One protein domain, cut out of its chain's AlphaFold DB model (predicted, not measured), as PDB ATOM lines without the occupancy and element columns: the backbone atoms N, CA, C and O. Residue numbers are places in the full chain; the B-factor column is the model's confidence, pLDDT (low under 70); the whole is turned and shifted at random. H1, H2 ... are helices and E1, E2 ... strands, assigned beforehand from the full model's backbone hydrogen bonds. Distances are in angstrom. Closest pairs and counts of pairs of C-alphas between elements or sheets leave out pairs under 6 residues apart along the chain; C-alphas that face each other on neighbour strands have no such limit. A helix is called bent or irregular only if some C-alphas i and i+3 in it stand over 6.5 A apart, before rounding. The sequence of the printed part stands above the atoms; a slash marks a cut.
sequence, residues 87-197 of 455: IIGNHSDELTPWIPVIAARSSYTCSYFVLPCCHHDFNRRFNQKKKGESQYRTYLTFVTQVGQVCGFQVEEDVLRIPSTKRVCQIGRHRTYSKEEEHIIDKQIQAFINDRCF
ATOM      1  N   ILE A  87     -48.100 -14.746 -43.121       97.69
ATOM      2  CA  ILE A  87     -48.694 -14.365 -44.406       97.69
ATOM      3  C   ILE A  87     -47.751 -14.782 -45.537       97.69
ATOM      4  O   ILE A  87     -46.596 -14.357 -45.597       97.69
ATOM      5  N   ILE A  88     -48.240 -15.621 -46.452       97.88
ATOM      6  CA  ILE A  88     -47.443 -16.187 -47.547       97.88
ATOM      7  C   ILE A  88     -47.962 -15.669 -48.891       97.88
ATOM      8  O   ILE A  88     -49.003 -16.094 -49.389       97.88
ATOM      9  N   GLY A  89     -47.193 -14.784 -49.518       96.56
ATOM     10  CA  GLY A  89     -47.408 -14.305 -50.879       96.56
ATOM     11  C   GLY A  89     -46.700 -15.168 -51.914       96.56
ATOM     12  O   GLY A  89     -45.615 -14.818 -52.376       96.56
ATOM     13  N   ASN A  90     -47.297 -16.295 -52.293       94.88
ATOM     14  CA  ASN A  90     -46.774 -17.118 -53.382       94.88
ATOM     15  C   ASN A  90     -47.261 -16.581 -54.734       94.88
ATOM     16  O   ASN A  90     -48.432 -16.753 -55.060       94.88
ATOM     17  N   HIS A  91     -46.377 -15.948 -55.513       90.44
ATOM     18  CA  HIS A  91     -46.741 -15.325 -56.789       90.44
ATOM     19  C   HIS A  91     -47.917 -14.340 -56.662       90.44
ATOM     20  O   HIS A  91     -48.842 -14.345 -57.462       90.44
ATOM     21  N   SER A  92     -47.897 -13.495 -55.630       91.88
ATOM     22  CA  SER A  92     -49.052 -12.691 -55.219       91.88
ATOM     23  C   SER A  92     -49.322 -11.438 -56.069       91.88
ATOM     24  O   SER A  92     -50.048 -10.558 -55.623       91.88
ATOM     25  N   ASP A  93     -48.746 -11.333 -57.270       91.56
ATOM     26  CA  ASP A  93     -48.987 -10.261 -58.249       91.56
ATOM     27  C   ASP A  93     -49.071  -8.843 -57.645       91.56
ATOM     28  O   ASP A  93     -48.087  -8.399 -57.041       91.56
ATOM     29  N   GLU A  94     -50.198  -8.126 -57.794       91.62
ATOM     30  CA  GLU A  94     -50.398  -6.776 -57.237       91.62
ATOM     31  C   GLU A  94     -50.249  -6.721 -55.715       91.62
ATOM     32  O   GLU A  94     -49.889  -5.678 -55.175       91.62
ATOM     33  N   LEU A  95     -50.503  -7.830 -55.014       93.75
ATOM     34  CA  LEU A  95     -50.385  -7.911 -53.560       93.75
ATOM     35  C   LEU A  95     -48.942  -8.063 -53.089       93.75
ATOM     36  O   LEU A  95     -48.701  -7.906 -51.901       93.75
ATOM     37  N   THR A  96     -47.971  -8.328 -53.971       96.06
ATOM     38  CA  THR A  96     -46.547  -8.489 -53.602       96.06
ATOM     39  C   THR A  96     -46.038  -7.419 -52.615       96.06
ATOM     40  O   THR A  96     -45.563  -7.811 -51.548       96.06
ATOM     41  N   PRO A  97     -46.151  -6.098 -52.882       96.62
ATOM     42  CA  PRO A  97     -45.730  -5.070 -51.925       96.62
ATOM     43  C   PRO A  97     -46.650  -4.960 -50.696       96.62
ATOM     44  O   PRO A  97     -46.244  -4.433 -49.668       96.62
ATOM     45  N   TRP A  98     -47.878  -5.468 -50.770       96.69
ATOM     46  CA  TRP A  98     -48.825  -5.455 -49.658       96.69
ATOM     47  C   TRP A  98     -48.587  -6.582 -48.651       96.69
ATOM     48  O   TRP A  98     -48.963  -6.424 -47.496       96.69
ATOM     49  N   ILE A  99     -47.935  -7.686 -49.034       97.75
ATOM     50  CA  ILE A  99     -47.690  -8.825 -48.130       97.75
ATOM     51  C   ILE A  99     -46.939  -8.414 -46.849       97.75
ATOM     52  O   ILE A  99     -47.447  -8.717 -45.765       97.75
ATOM     53  N   PRO A 100     -45.805  -7.679 -46.905       98.06
ATOM     54  CA  PRO A 100     -45.132  -7.222 -45.690       98.06
ATOM     55  C   PRO A 100     -45.983  -6.243 -44.870       98.06
ATOM     56  O   PRO A 100     -45.945  -6.287 -43.644       98.06
ATOM     57  N   VAL A 101     -46.782  -5.392 -45.527       97.88
ATOM     58  CA  VAL A 101     -47.662  -4.411 -44.865       97.88
ATOM     59  C   VAL A 101     -48.789  -5.110 -44.104       97.88
ATOM     60  O   VAL A 101     -49.047  -4.786 -42.948       97.88
ATOM     61  N   ILE A 102     -49.444  -6.083 -44.740       97.19
ATOM     62  CA  ILE A 102     -50.521  -6.871 -44.138       97.19
ATOM     63  C   ILE A 102     -49.982  -7.638 -42.933       97.19
ATOM     64  O   ILE A 102     -50.586  -7.567 -41.867       97.19
ATOM     65  N   ALA A 103     -48.832  -8.309 -43.061       97.75
ATOM     66  CA  ALA A 103     -48.206  -8.990 -41.930       97.75
ATOM     67  C   ALA A 103     -47.858  -8.001 -40.807       97.75
ATOM     68  O   ALA A 103     -48.188  -8.242 -39.648       97.75
ATOM     69  N   ALA A 104     -47.272  -6.848 -41.155       97.38
ATOM     70  CA  ALA A 104     -46.904  -5.832 -40.181       97.38
ATOM     71  C   ALA A 104     -48.090  -5.337 -39.356       97.38
ATOM     72  O   ALA A 104     -47.962  -5.243 -38.142       97.38
ATOM     73  N   ARG A 105     -49.218  -5.065 -40.019       96.62
ATOM     74  CA  ARG A 105     -50.437  -4.520 -39.409       96.62
ATOM     75  C   ARG A 105     -51.357  -5.574 -38.796       96.62
ATOM     76  O   ARG A 105     -52.271  -5.206 -38.068       96.62
ATOM     77  N   SER A 106     -51.159  -6.856 -39.104       96.31
ATOM     78  CA  SER A 106     -51.999  -7.933 -38.563       96.31
ATOM     79  C   SER A 106     -51.624  -8.266 -37.124       96.31
ATOM     80  O   SER A 106     -52.504  -8.383 -36.280       96.31
ATOM     81  N   SER A 107     -50.332  -8.414 -36.828       96.19
ATOM     82  CA  SER A 107     -49.838  -8.642 -35.467       96.19
ATOM     83  C   SER A 107     -48.331  -8.396 -35.392       96.19
ATOM     84  O   SER A 107     -47.590  -8.716 -36.327       96.19
ATOM     85  N   TYR A 108     -47.847  -7.906 -34.248       96.50
ATOM     86  CA  TYR A 108     -46.418  -7.734 -33.976       96.50
ATOM     87  C   TYR A 108     -45.603  -9.020 -34.208       96.50
ATOM     88  O   TYR A 108     -44.498  -8.961 -34.750       96.50
ATOM     89  N   THR A 109     -46.157 -10.188 -33.864       96.69
ATOM     90  CA  THR A 109     -45.495 -11.498 -34.022       96.69
ATOM     91  C   THR A 109     -45.685 -12.123 -35.404       96.69
ATOM     92  O   THR A 109     -45.055 -13.139 -35.697       96.69
ATOM     93  N   CYS A 110     -46.532 -11.538 -36.255       98.00
ATOM     94  CA  CYS A 110     -46.798 -12.063 -37.586       98.00
ATOM     95  C   CYS A 110     -45.556 -11.925 -38.475       98.00
ATOM     96  O   CYS A 110     -44.947 -10.856 -38.578       98.00
ATOM     97  N   SER A 111     -45.196 -13.022 -39.127       98.38
ATOM     98  CA  SER A 111     -44.109 -13.128 -40.092       98.38
ATOM     99  C   SER A 111     -44.652 -13.119 -41.518       98.38
ATOM    100  O   SER A 111     -45.831 -13.387 -41.765       98.38
ATOM    101  N   TYR A 112     -43.782 -12.863 -42.492       98.56
ATOM    102  CA  TYR A 112     -44.162 -12.992 -43.895       98.56
ATOM    103  C   TYR A 112     -43.139 -13.745 -44.733       98.56
ATOM    104  O   TYR A 112     -41.936 -13.744 -44.472       98.56
ATOM    105  N   PHE A 113     -43.657 -14.335 -45.802       98.56
ATOM    106  CA  PHE A 113     -42.902 -14.827 -46.940       98.56
ATOM    107  C   PHE A 113     -43.505 -14.222 -48.202       98.56
ATOM    108  O   PHE A 113     -44.723 -14.220 -48.367       98.56
ATOM    109  N   VAL A 114     -42.676 -13.766 -49.135       98.25
ATOM    110  CA  VAL A 114     -43.146 -13.337 -50.454       98.25
ATOM    111  C   VAL A 114     -42.224 -13.854 -51.550       98.25
ATOM    112  O   VAL A 114     -41.001 -13.836 -51.417       98.25
ATOM    113  N   LEU A 115     -42.817 -14.312 -52.654       97.25
ATOM    114  CA  LEU A 115     -42.129 -14.689 -53.887       97.25
ATOM    115  C   LEU A 115     -42.502 -13.688 -54.996       97.25
ATOM    116  O   LEU A 115     -43.500 -13.889 -55.696       97.25
ATOM    117  N   PRO A 116     -41.724 -12.603 -55.176       95.50
ATOM    118  CA  PRO A 116     -42.041 -11.562 -56.144       95.50
ATOM    119  C   PRO A 116     -41.931 -12.076 -57.582       95.50
ATOM    120  O   PRO A 116     -40.857 -12.496 -58.028       95.50
ATOM    121  N   CYS A 117     -43.023 -11.987 -58.344       89.75
ATOM    122  CA  CYS A 117     -43.045 -12.367 -59.758       89.75
ATOM    123  C   CYS A 117     -43.456 -11.235 -60.697       89.75
ATOM    124  O   CYS A 117     -42.828 -11.066 -61.742       89.75
ATOM    125  N   CYS A 118     -44.453 -10.430 -60.360       89.88
ATOM    126  CA  CYS A 118     -44.919  -9.336 -61.210       89.88
ATOM    127  C   CYS A 118     -44.469  -7.995 -60.633       89.88
ATOM    128  O   CYS A 118     -44.396  -7.835 -59.422       89.88
ATOM    129  N   HIS A 119     -44.096  -7.051 -61.500       92.56
ATOM    130  CA  HIS A 119     -43.489  -5.776 -61.102       92.56
ATOM    131  C   HIS A 119     -44.589  -4.759 -60.761       92.56
ATOM    132  O   HIS A 119     -44.909  -3.895 -61.583       92.56
ATOM    133  N   HIS A 120     -45.181  -4.881 -59.575       92.62
ATOM    134  CA  HIS A 120     -46.225  -3.982 -59.083       92.62
ATOM    135  C   HIS A 120     -45.713  -3.114 -57.937       92.62
ATOM    136  O   HIS A 120     -44.970  -3.556 -57.069       92.62
ATOM    137  N   ASP A 121     -46.094  -1.847 -57.982       93.44
ATOM    138  CA  ASP A 121     -46.042  -0.935 -56.846       93.44
ATOM    139  C   ASP A 121     -47.384  -1.021 -56.091       93.44
ATOM    140  O   ASP A 121     -48.247  -1.817 -56.459       93.44
ATOM    141  N   PHE A 122     -47.601  -0.184 -55.078       92.56
ATOM    142  CA  PHE A 122     -48.818  -0.246 -54.261       92.56
ATOM    143  C   PHE A 122     -50.123  -0.034 -55.043       92.56
ATOM    144  O   PHE A 122     -51.070  -0.776 -54.816       92.56
ATOM    145  N   ASN A 123     -50.182   0.931 -55.970       88.38
ATOM    146  CA  ASN A 123     -51.393   1.260 -56.745       88.38
ATOM    147  C   ASN A 123     -51.188   1.254 -58.275       88.38
ATOM    148  O   ASN A 123     -52.066   1.669 -59.029       88.38
ATOM    149  N   ARG A 124     -50.015   0.828 -58.761       86.94
ATOM    150  CA  ARG A 124     -49.636   0.921 -60.183       86.94
ATOM    151  C   ARG A 124     -48.549  -0.078 -60.555       86.94
ATOM    152  O   ARG A 124     -48.024  -0.797 -59.713       86.94
ATOM    153  N   ARG A 125     -48.149  -0.102 -61.829       88.06
ATOM    154  CA  ARG A 125     -46.966  -0.865 -62.257       88.06
ATOM    155  C   ARG A 125     -45.678  -0.228 -61.737       88.06
ATOM    156  O   ARG A 125     -45.507   0.990 -61.784       88.06
ATOM    157  N   PHE A 126     -44.749  -1.068 -61.304       90.62
ATOM    158  CA  PHE A 126     -43.420  -0.648 -60.894       90.62
ATOM    159  C   PHE A 126     -42.570  -0.298 -62.124       90.62
ATOM    160  O   PHE A 126     -42.249  -1.162 -62.940       90.62
ATOM    161  N   ASN A 127     -42.185   0.977 -62.237       85.06
ATOM    162  CA  ASN A 127     -41.503   1.525 -63.418       85.06
ATOM    163  C   ASN A 127     -40.063   2.001 -63.147       85.06
ATOM    164  O   ASN A 127     -39.416   2.550 -64.039       85.06
ATOM    165  N   GLN A 128     -39.540   1.810 -61.932       86.75
ATOM    166  CA  GLN A 128     -38.170   2.205 -61.598       86.75
ATOM    167  C   GLN A 128     -37.164   1.197 -62.167       86.75
ATOM    168  O   GLN A 128     -37.417  -0.008 -62.205       86.75
ATOM    169  N   LYS A 129     -36.004   1.694 -62.605       89.12
ATOM    170  CA  LYS A 129     -34.897   0.871 -63.099       89.12
ATOM    171  C   LYS A 129     -33.566   1.509 -62.723       89.12
ATOM    172  O   LYS A 129     -33.286   2.628 -63.153       89.12
ATOM    173  N   LYS A 130     -32.734   0.796 -61.961       87.62
ATOM    174  CA  LYS A 130     -31.374   1.248 -61.648       87.62
ATOM    175  C   LYS A 130     -30.432   0.942 -62.813       87.62
ATOM    176  O   LYS A 130     -30.531  -0.098 -63.468       87.62
ATOM    177  N   LYS A 131     -29.514   1.869 -63.100       88.00
ATOM    178  CA  LYS A 131     -28.489   1.678 -64.135       88.00
ATOM    179  C   LYS A 131     -27.547   0.553 -63.699       88.00
ATOM    180  O   LYS A 131     -27.082   0.551 -62.570       88.00
ATOM    181  N   GLY A 132     -27.269  -0.388 -64.599       88.56
ATOM    182  CA  GLY A 132     -26.389  -1.531 -64.323       88.56
ATOM    183  C   GLY A 132     -27.082  -2.754 -63.711       88.56
ATOM    184  O   GLY A 132     -26.475  -3.819 -63.670       88.56
ATOM    185  N   GLU A 133     -28.357  -2.658 -63.323       90.69
ATOM    186  CA  GLU A 133     -29.114  -3.778 -62.758       90.69
ATOM    187  C   GLU A 133     -30.187  -4.318 -63.713       90.69
ATOM    188  O   GLU A 133     -30.697  -3.632 -64.608       90.69
ATOM    189  N   SER A 134     -30.559  -5.585 -63.508       90.56
ATOM    190  CA  SER A 134     -31.751  -6.144 -64.148       90.56
ATOM    191  C   SER A 134     -33.018  -5.533 -63.543       90.56
ATOM    192  O   SER A 134     -33.051  -5.224 -62.353       90.56
ATOM    193  N   GLN A 135     -34.090  -5.436 -64.338       91.56
ATOM    194  CA  GLN A 135     -35.390  -4.954 -63.852       91.56
ATOM    195  C   GLN A 135     -35.872  -5.746 -62.627       91.56
ATOM    196  O   GLN A 135     -36.392  -5.168 -61.678       91.56
ATOM    197  N   TYR A 136     -35.653  -7.063 -62.644       94.19
ATOM    198  CA  TYR A 136     -36.051  -7.942 -61.553       94.19
ATOM    199  C   TYR A 136     -35.247  -7.674 -60.279       94.19
ATOM    200  O   TYR A 136     -35.831  -7.598 -59.209       94.19
ATOM    201  N   ARG A 137     -33.931  -7.444 -60.381       95.31
ATOM    202  CA  ARG A 137     -33.106  -7.099 -59.213       95.31
ATOM    203  C   ARG A 137     -33.527  -5.767 -58.598       95.31
ATOM    204  O   ARG A 137     -33.739  -5.716 -57.394       95.31
ATOM    205  N   THR A 138     -33.723  -4.733 -59.417       95.69
ATOM    206  CA  THR A 138     -34.212  -3.436 -58.924       95.69
ATOM    207  C   THR A 138     -35.568  -3.575 -58.229       95.69
ATOM    208  O   THR A 138     -35.817  -2.915 -57.225       95.69
ATOM    209  N   TYR A 139     -36.434  -4.456 -58.733       96.88
ATOM    210  CA  TYR A 139     -37.714  -4.740 -58.098       96.88
ATOM    211  C   TYR A 139     -37.582  -5.503 -56.779       96.88
ATOM    212  O   TYR A 139     -38.222  -5.119 -55.810       96.88
ATOM    213  N   LEU A 140     -36.712  -6.515 -56.698       97.00
ATOM    214  CA  LEU A 140     -36.415  -7.198 -55.435       97.00
ATOM    215  C   LEU A 140     -35.932  -6.206 -54.374       97.00
ATOM    216  O   LEU A 140     -36.432  -6.238 -53.259       97.00
ATOM    217  N   THR A 141     -35.051  -5.267 -54.735       97.00
ATOM    218  CA  THR A 141     -34.610  -4.205 -53.818       97.00
ATOM    219  C   THR A 141     -35.764  -3.329 -53.334       97.00
ATOM    220  O   THR A 141     -35.781  -2.938 -52.171       97.00
ATOM    221  N   PHE A 142     -36.737  -3.025 -54.196       97.12
ATOM    222  CA  PHE A 142     -37.942  -2.308 -53.782       97.12
ATOM    223  C   PHE A 142     -38.774  -3.120 -52.782       97.12
ATOM    224  O   PHE A 142     -39.163  -2.579 -51.752       97.12
ATOM    225  N   VAL A 143     -39.003  -4.413 -53.030       97.81
ATOM    226  CA  VAL A 143     -39.751  -5.266 -52.088       97.81
ATOM    227  C   VAL A 143     -38.990  -5.418 -50.759       97.81
ATOM    228  O   VAL A 143     -39.604  -5.337 -49.697       97.81
ATOM    229  N   THR A 144     -37.653  -5.490 -50.792       98.31
ATOM    230  CA  THR A 144     -36.812  -5.448 -49.584       98.31
ATOM    231  C   THR A 144     -37.029  -4.156 -48.806       98.31
ATOM    232  O   THR A 144     -37.225  -4.199 -47.596       98.31
ATOM    233  N   GLN A 145     -37.030  -3.008 -49.492       97.94
ATOM    234  CA  GLN A 145     -37.270  -1.710 -48.865       97.94
ATOM    235  C   GLN A 145     -38.653  -1.657 -48.205       97.94
ATOM    236  O   GLN A 145     -38.772  -1.165 -47.088       97.94
ATOM    237  N   VAL A 146     -39.684  -2.196 -48.861       98.19
ATOM    238  CA  VAL A 146     -41.032  -2.286 -48.283       98.19
ATOM    239  C   VAL A 146     -41.001  -3.096 -46.984       98.19
ATOM    240  O   VAL A 146     -41.517  -2.636 -45.969       98.19
ATOM    241  N   GLY A 147     -40.348  -4.263 -46.983       98.31
ATOM    242  CA  GLY A 147     -40.193  -5.085 -45.781       98.31
ATOM    243  C   GLY A 147     -39.428  -4.382 -44.652       98.31
ATOM    244  O   GLY A 147     -39.835  -4.469 -43.497       98.31
ATOM    245  N   GLN A 148     -38.374  -3.633 -44.983       98.44
ATOM    246  CA  GLN A 148     -37.597  -2.847 -44.018       98.44
ATOM    247  C   GLN A 148     -38.416  -1.705 -43.405       98.44
ATOM    248  O   GLN A 148     -38.389  -1.522 -42.194       98.44
ATOM    249  N   VAL A 149     -39.188  -0.974 -44.217       98.19
ATOM    250  CA  VAL A 149     -40.112   0.070 -43.737       98.19
ATOM    251  C   VAL A 149     -41.203  -0.525 -42.846       98.19
ATOM    252  O   VAL A 149     -41.612   0.094 -41.872       98.19
ATOM    253  N   CYS A 150     -41.632  -1.754 -43.133       98.19
ATOM    254  CA  CYS A 150     -42.543  -2.515 -42.279       98.19
ATOM    255  C   CYS A 150     -41.897  -3.005 -40.965       98.19
ATOM    256  O   CYS A 150     -42.522  -3.741 -40.196       98.19
ATOM    257  N   GLY A 151     -40.642  -2.618 -40.715       97.88
ATOM    258  CA  GLY A 151     -39.881  -2.929 -39.515       97.88
ATOM    259  C   GLY A 151     -39.473  -4.395 -39.419       97.88
ATOM    260  O   GLY A 151     -39.377  -4.920 -38.312       97.88
ATOM    261  N   PHE A 152     -39.275  -5.075 -40.552       98.56
ATOM    262  CA  PHE A 152     -38.749  -6.439 -40.587       98.56
ATOM    263  C   PHE A 152     -37.263  -6.471 -40.934       98.56
ATOM    264  O   PHE A 152     -36.787  -5.763 -41.824       98.56
ATOM    265  N   GLN A 153     -36.550  -7.404 -40.307       98.06
ATOM    266  CA  GLN A 153     -35.275  -7.878 -40.816       98.06
ATOM    267  C   GLN A 153     -35.553  -8.758 -42.039       98.06
ATOM    268  O   GLN A 153     -36.018  -9.889 -41.905       98.06
ATOM    269  N   VAL A 154     -35.322  -8.208 -43.232       98.50
ATOM    270  CA  VAL A 154     -35.620  -8.897 -44.493       98.50
ATOM    271  C   VAL A 154     -34.470  -9.816 -44.882       98.50
ATOM    272  O   VAL A 154     -33.355  -9.364 -45.142       98.50
ATOM    273  N   GLU A 155     -34.773 -11.101 -44.972       98.31
ATOM    274  CA  GLU A 155     -33.899 -12.139 -45.500       98.31
ATOM    275  C   GLU A 155     -34.251 -12.440 -46.962       98.31
ATOM    276  O   GLU A 155     -35.408 -12.311 -47.368       98.31
ATOM    277  N   GLU A 156     -33.265 -12.863 -47.753       97.50
ATOM    278  CA  GLU A 156     -33.436 -13.272 -49.152       97.50
ATOM    279  C   GLU A 156     -32.965 -14.722 -49.326       97.50
ATOM    280  O   GLU A 156     -31.897 -15.086 -48.839       97.50
ATOM    281  N   ASP A 157     -33.739 -15.538 -50.047       96.75
ATOM    282  CA  ASP A 157     -33.360 -16.910 -50.399       96.75
ATOM    283  C   ASP A 157     -33.731 -17.239 -51.859       96.75
ATOM    284  O   ASP A 157     -34.542 -16.564 -52.501       96.75
ATOM    285  N   VAL A 158     -33.100 -18.270 -52.423       95.31
ATOM    286  CA  VAL A 158     -33.260 -18.716 -53.809       95.31
ATOM    287  C   VAL A 158     -33.898 -20.102 -53.836       95.31
ATOM    288  O   VAL A 158     -33.241 -21.127 -53.652       95.31
ATOM    289  N   LEU A 159     -35.184 -20.147 -54.172       91.44
ATOM    290  CA  LEU A 159     -35.956 -21.384 -54.225       91.44
ATOM    291  C   LEU A 159     -35.489 -22.307 -55.357       91.44
ATOM    292  O   LEU A 159     -35.205 -21.876 -56.480       91.44
ATOM    293  N   ARG A 160     -35.517 -23.617 -55.099       90.06
ATOM    294  CA  ARG A 160     -35.265 -24.664 -56.106       90.06
ATOM    295  C   ARG A 160     -36.503 -24.927 -56.969       90.06
ATOM    296  O   ARG A 160     -37.035 -26.032 -56.987       90.06
ATOM    297  N   ILE A 161     -36.961 -23.901 -57.681       82.44
ATOM    298  CA  ILE A 161     -38.088 -23.976 -58.623       82.44
ATOM    299  C   ILE A 161     -37.621 -23.674 -60.055       82.44
ATOM    300  O   ILE A 161     -36.662 -22.917 -60.239       82.44
ATOM    301  N   PRO A 162     -38.294 -24.206 -61.093       80.25
ATOM    302  CA  PRO A 162     -37.948 -23.969 -62.496       80.25
ATOM    303  C   PRO A 162     -38.417 -22.580 -62.984       80.25
ATOM    304  O   PRO A 162     -39.107 -22.457 -63.991       80.25
ATOM    305  N   SER A 163     -38.054 -21.514 -62.261       82.69
ATOM    306  CA  SER A 163     -38.405 -20.123 -62.572       82.69
ATOM    307  C   SER A 163     -37.161 -19.235 -62.632       82.69
ATOM    308  O   SER A 163     -36.200 -19.380 -61.866       82.69
ATOM    309  N   THR A 164     -37.181 -18.256 -63.536       84.25
ATOM    310  CA  THR A 164     -36.196 -17.162 -63.544       84.25
ATOM    311  C   THR A 164     -36.445 -16.162 -62.413       84.25
ATOM    312  O   THR A 164     -35.522 -15.451 -62.019       84.25
ATOM    313  N   LYS A 165     -37.662 -16.152 -61.855       91.31
ATOM    314  CA  LYS A 165     -38.091 -15.365 -60.695       91.31
ATOM    315  C   LYS A 165     -38.304 -16.304 -59.512       91.31
ATOM    316  O   LYS A 165     -39.419 -16.740 -59.245       91.31
ATOM    317  N   ARG A 166     -37.189 -16.708 -58.909       93.38
ATOM    318  CA  ARG A 166     -37.115 -17.725 -57.845       93.38
ATOM    319  C   ARG A 166     -36.563 -17.185 -56.528       93.38
ATOM    320  O   ARG A 166     -36.301 -17.962 -55.620       93.38
ATOM    321  N   VAL A 167     -36.309 -15.883 -56.472       96.50
ATOM    322  CA  VAL A 167     -35.808 -15.229 -55.269       96.50
ATOM    323  C   VAL A 167     -37.014 -14.871 -54.411       96.50
ATOM    324  O   VAL A 167     -37.908 -14.179 -54.900       96.50
ATOM    325  N   CYS A 168     -37.055 -15.365 -53.179       97.50
ATOM    326  CA  CYS A 168     -38.069 -15.022 -52.189       97.50
ATOM    327  C   CYS A 168     -37.474 -14.143 -51.086       97.50
ATOM    328  O   CYS A 168     -36.259 -14.094 -50.897       97.50
ATOM    329  N   GLN A 169     -38.353 -13.443 -50.376       98.50
ATOM    330  CA  GLN A 169     -38.000 -12.586 -49.252       98.50
ATOM    331  C   GLN A 169     -38.830 -12.956 -48.030       98.50
ATOM    332  O   GLN A 169     -40.011 -13.295 -48.154       98.50
ATOM    333  N   ILE A 170     -38.197 -12.922 -46.860       98.62
ATOM    334  CA  ILE A 170     -38.765 -13.414 -45.606       98.62
ATOM    335  C   ILE A 170     -38.540 -12.366 -44.521       98.62
ATOM    336  O   ILE A 170     -37.429 -11.864 -44.373       98.62
ATOM    337  N   GLY A 171     -39.576 -12.051 -43.749       98.25
ATOM    338  CA  GLY A 171     -39.463 -11.240 -42.538       98.25
ATOM    339  C   GLY A 171     -39.963 -12.027 -41.338       98.25
ATOM    340  O   GLY A 171     -41.172 -12.182 -41.185       98.25
ATOM    341  N   ARG A 172     -39.039 -12.530 -40.508       97.38
ATOM    342  CA  ARG A 172     -39.357 -13.280 -39.272       97.38
ATOM    343  C   ARG A 172     -39.223 -12.446 -38.004       97.38
ATOM    344  O   ARG A 172     -39.888 -12.706 -37.009       97.38
ATOM    345  N   HIS A 173     -38.325 -11.466 -38.031       97.06
ATOM    346  CA  HIS A 173     -37.931 -10.701 -36.856       97.06
ATOM    347  C   HIS A 173     -38.192  -9.216 -37.068       97.06
ATOM    348  O   HIS A 173     -37.987  -8.693 -38.168       97.06
ATOM    349  N   ARG A 174     -38.641  -8.546 -36.006       97.69
ATOM    350  CA  ARG A 174     -38.825  -7.095 -35.984       97.69
ATOM    351  C   ARG A 174     -37.501  -6.394 -35.702       97.69
ATOM    352  O   ARG A 174     -36.673  -6.905 -34.956       97.69
ATOM    353  N   THR A 175     -37.313  -5.221 -36.294       97.56
ATOM    354  CA  THR A 175     -36.141  -4.354 -36.074       97.56
ATOM    355  C   THR A 175     -36.379  -3.291 -35.002       97.56
ATOM    356  O   THR A 175     -35.564  -2.387 -34.855       97.56
ATOM    357  N   TYR A 176     -37.515  -3.361 -34.312       97.75
ATOM    358  CA  TYR A 176     -38.013  -2.375 -33.356       97.75
ATOM    359  C   TYR A 176     -38.697  -3.100 -32.190       97.75
ATOM    360  O   TYR A 176     -39.042  -4.279 -32.329       97.75
ATOM    361  N   SER A 177     -38.865  -2.431 -31.048       97.31
ATOM    362  CA  SER A 177     -39.550  -3.003 -29.884       97.31
ATOM    363  C   SER A 177     -41.070  -2.844 -29.983       97.31
ATOM    364  O   SER A 177     -41.580  -2.012 -30.726       97.31
ATOM    365  N   LYS A 178     -41.844  -3.615 -29.214       95.69
ATOM    366  CA  LYS A 178     -43.313  -3.580 -29.312       95.69
ATOM    367  C   LYS A 178     -43.904  -2.193 -29.009       95.69
ATOM    368  O   LYS A 178     -44.930  -1.818 -29.566       95.69
ATOM    369  N   GLU A 179     -43.242  -1.405 -28.173       96.31
ATOM    370  CA  GLU A 179     -43.664  -0.054 -27.794       96.31
ATOM    371  C   GLU A 179     -43.602   0.932 -28.979       96.31
ATOM    372  O   GLU A 179     -44.370   1.897 -29.042       96.31
ATOM    373  N   GLU A 180     -42.728   0.668 -29.953       95.94
ATOM    374  CA  GLU A 180     -42.494   1.514 -31.127       95.94
ATOM    375  C   GLU A 180     -43.435   1.186 -32.303       95.94
ATOM    376  O   GLU A 180     -43.400   1.869 -33.326       95.94
ATOM    377  N   GLU A 181     -44.323   0.193 -32.172       94.25
ATOM    378  CA  GLU A 181     -45.230  -0.271 -33.240       94.25
ATOM    379  C   GLU A 181     -46.058   0.865 -33.856       94.25
ATOM    380  O   GLU A 181     -46.176   0.977 -35.075       94.25
ATOM    381  N   HIS A 182     -46.540   1.788 -33.025       94.69
ATOM    382  CA  HIS A 182     -47.295   2.957 -33.475       94.69
ATOM    383  C   HIS A 182     -46.456   3.959 -34.297       94.69
ATOM    384  O   HIS A 182     -47.005   4.724 -35.093       94.69
ATOM    385  N   ILE A 183     -45.135   3.995 -34.095       96.31
ATOM    386  CA  ILE A 183     -44.202   4.825 -34.872       96.31
ATOM    387  C   ILE A 183     -43.985   4.173 -36.234       96.31
ATOM    388  O   ILE A 183     -44.083   4.849 -37.260       96.31
ATOM    389  N   ILE A 184     -43.751   2.859 -36.245       97.38
ATOM    390  CA  ILE A 184     -43.562   2.087 -37.474       97.38
ATOM    391  C   ILE A 184     -44.825   2.114 -38.335       97.38
ATOM    392  O   ILE A 184     -44.725   2.357 -39.533       97.38
ATOM    393  N   ASP A 185     -46.021   1.986 -37.757       95.75
ATOM    394  CA  ASP A 185     -47.265   2.076 -38.533       95.75
ATOM    395  C   ASP A 185     -47.432   3.441 -39.230       95.75
ATOM    396  O   ASP A 185     -47.812   3.509 -40.405       95.75
ATOM    397  N   LYS A 186     -47.047   4.538 -38.560       95.12
ATOM    398  CA  LYS A 186     -47.008   5.873 -39.181       95.12
ATOM    399  C   LYS A 186     -45.989   5.945 -40.319       95.12
ATOM    400  O   LYS A 186     -46.285   6.553 -41.348       95.12
ATOM    401  N   GLN A 187     -44.817   5.328 -40.165       96.62
ATOM    402  CA  GLN A 187     -43.795   5.265 -41.218       96.62
ATOM    403  C   GLN A 187     -44.266   4.444 -42.423       96.62
ATOM    404  O   GLN A 187     -44.104   4.889 -43.560       96.62
ATOM    405  N   ILE A 188     -44.911   3.297 -42.186       96.31
ATOM    406  CA  ILE A 188     -45.544   2.474 -43.223       96.31
ATOM    407  C   ILE A 188     -46.553   3.318 -43.999       96.31
ATOM    408  O   ILE A 188     -46.488   3.384 -45.227       96.31
ATOM    409  N   GLN A 189     -47.454   4.015 -43.297       94.88
ATOM    410  CA  GLN A 189     -48.468   4.835 -43.952       94.88
ATOM    411  C   GLN A 189     -47.851   5.987 -44.757       94.88
ATOM    412  O   GLN A 189     -48.275   6.238 -45.886       94.88
ATOM    413  N   ALA A 190     -46.838   6.666 -44.214       94.19
ATOM    414  CA  ALA A 190     -46.127   7.732 -44.915       94.19
ATOM    415  C   ALA A 190     -45.438   7.220 -46.190       94.19
ATOM    416  O   ALA A 190     -45.531   7.864 -47.234       94.19
ATOM    417  N   PHE A 191     -44.812   6.041 -46.132       95.31
ATOM    418  CA  PHE A 191     -44.171   5.413 -47.287       95.31
ATOM    419  C   PHE A 191     -45.181   5.012 -48.366       95.31
ATOM    420  O   PHE A 191     -44.955   5.275 -49.546       95.31
ATOM    421  N   ILE A 192     -46.318   4.419 -47.983       94.00
ATOM    422  CA  ILE A 192     -47.391   4.083 -48.930       94.00
ATOM    423  C   ILE A 192     -47.910   5.351 -49.611       94.00
ATOM    424  O   ILE A 192     -48.043   5.368 -50.836       94.00
ATOM    425  N   ASN A 193     -48.160   6.411 -48.838       91.62
ATOM    426  CA  ASN A 193     -48.623   7.691 -49.364       91.62
ATOM    427  C   ASN A 193     -47.611   8.264 -50.362       91.62
ATOM    428  O   ASN A 193     -47.980   8.509 -51.507       91.62
ATOM    429  N   ASP A 194     -46.338   8.409 -49.976       91.00
ATOM    430  CA  ASP A 194     -45.279   8.907 -50.865       91.00
ATOM    431  C   ASP A 194     -45.275   8.144 -52.194       91.00
ATOM    432  O   ASP A 194     -45.405   8.739 -53.263       91.00
ATOM    433  N   ARG A 195     -45.274   6.806 -52.130       89.62
ATOM    434  CA  ARG A 195     -45.295   5.950 -53.319       89.62
ATOM    435  C   ARG A 195     -46.554   6.152 -54.151       89.62
ATOM    436  O   ARG A 195     -46.432   6.272 -55.367       89.62
ATOM    437  N   CYS A 196     -47.737   6.232 -53.556       86.69
ATOM    438  CA  CYS A 196     -48.982   6.415 -54.305       86.69
ATOM    439  C   CYS A 196     -49.083   7.812 -54.944       86.69
ATOM    440  O   CYS A 196     -49.568   7.917 -56.072       86.69
ATOM    441  N   PHE A 197     -48.551   8.847 -54.282       71.56
ATOM    442  CA  PHE A 197     -48.607  10.251 -54.705       71.56
ATOM    443  C   PHE A 197     -47.384  10.752 -55.471       71.56
ATOM    444  O   PHE A 197     -47.350  11.945 -55.773       71.56
TER     445      PHE A 197
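What this domain is: This is residues 87 to 197 of the 455 residues of the protein "tRNA (uracil-O(2)-)-methyltransferase" of Pomacea canaliculata (UniProt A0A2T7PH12). A four-stranded sheet is covered on one face by two helices, H1 and H2, that run nearly the same way, while no named helix is on its other face. A third and longest helix, H3, leaves from one end of the sheet and slants away on the far side of H1 and H2. The printed part has 111 residues, with three named helices and four named strands in the order E1, H1, E2, H2, E3, E4, H3. The sheet is mixed, in the order E1, E2, E4, E3, and the class is mixed, helices and strands. The whole is compact, with a radius of gyration of the C-alphas of 13.6 A and spans of 41 by 33 by 23 A.

Where its parts are: E1, residues 87 to 90, begins at C-alpha 87 (-48.694, -14.365, -44.406). H1 is residues 98 to 106, 11.8 A long, and E2 is residues 111 to 115, 14.0 A. H2, residues 135 to 149, is 21.3 A long and begins at C-alpha 135 (-35.390, -4.954, -63.852). E3 is residues 152 to 158, 18.9 A, and E4 is residues 167 to 174, 21.1 A. H3, residues 178 to 197, is 29.4 A long and ends at C-alpha 197 (-48.607, 10.251, -54.705); it is irregular, with C-alphas 179 and 182 7.4 A apart.

How they stand to each other: E1 and E2 are parallel, with N 89 and O 113 2.8 A apart. With H1 between them they form a strand-helix-strand unit, two parallel neighbour strands joined through a helix, with a right-handed crossover. E2 and E4 are antiparallel, with N 114 and O 169 2.9 A apart. E3 and E4 are an antiparallel hairpin, with N 155 and O 170 2.8 A apart. E2, H2 and E3 form a split unit, with E4 between its strands, also right-handed. H1 and H2 on the same face make two layers, helices on one face of a sheet. H1 lies over E2 at a height of 7.0 A, and H2 over E4 and E3 at 9.4 A. H1 and H2 touch only at their ends, the closest C-alphas being those of Pro 100 and Gly 147, 5.4 A apart. H3 is not on the sheet; it touches H2 at a steep tilt of 39 degrees, opposite ways, with the closest C-alphas, of Val 149 and Ile 188, 6.0 A apart. H1 and H3 are close but not clearly touching. Every O i to N i+4 pair is within hydrogen-bond range in H1 and H2, and 14 of 16 in H3.

The domain as a whole: The two farthest C-alphas, of Pro 162 and Glu 179, are 42.5 A apart. The printed part has no cut. The link from E2 to H2, residues 116 to 134, is long. The mean pLDDT of the printed part is 94.3, and no printed residue is under 70.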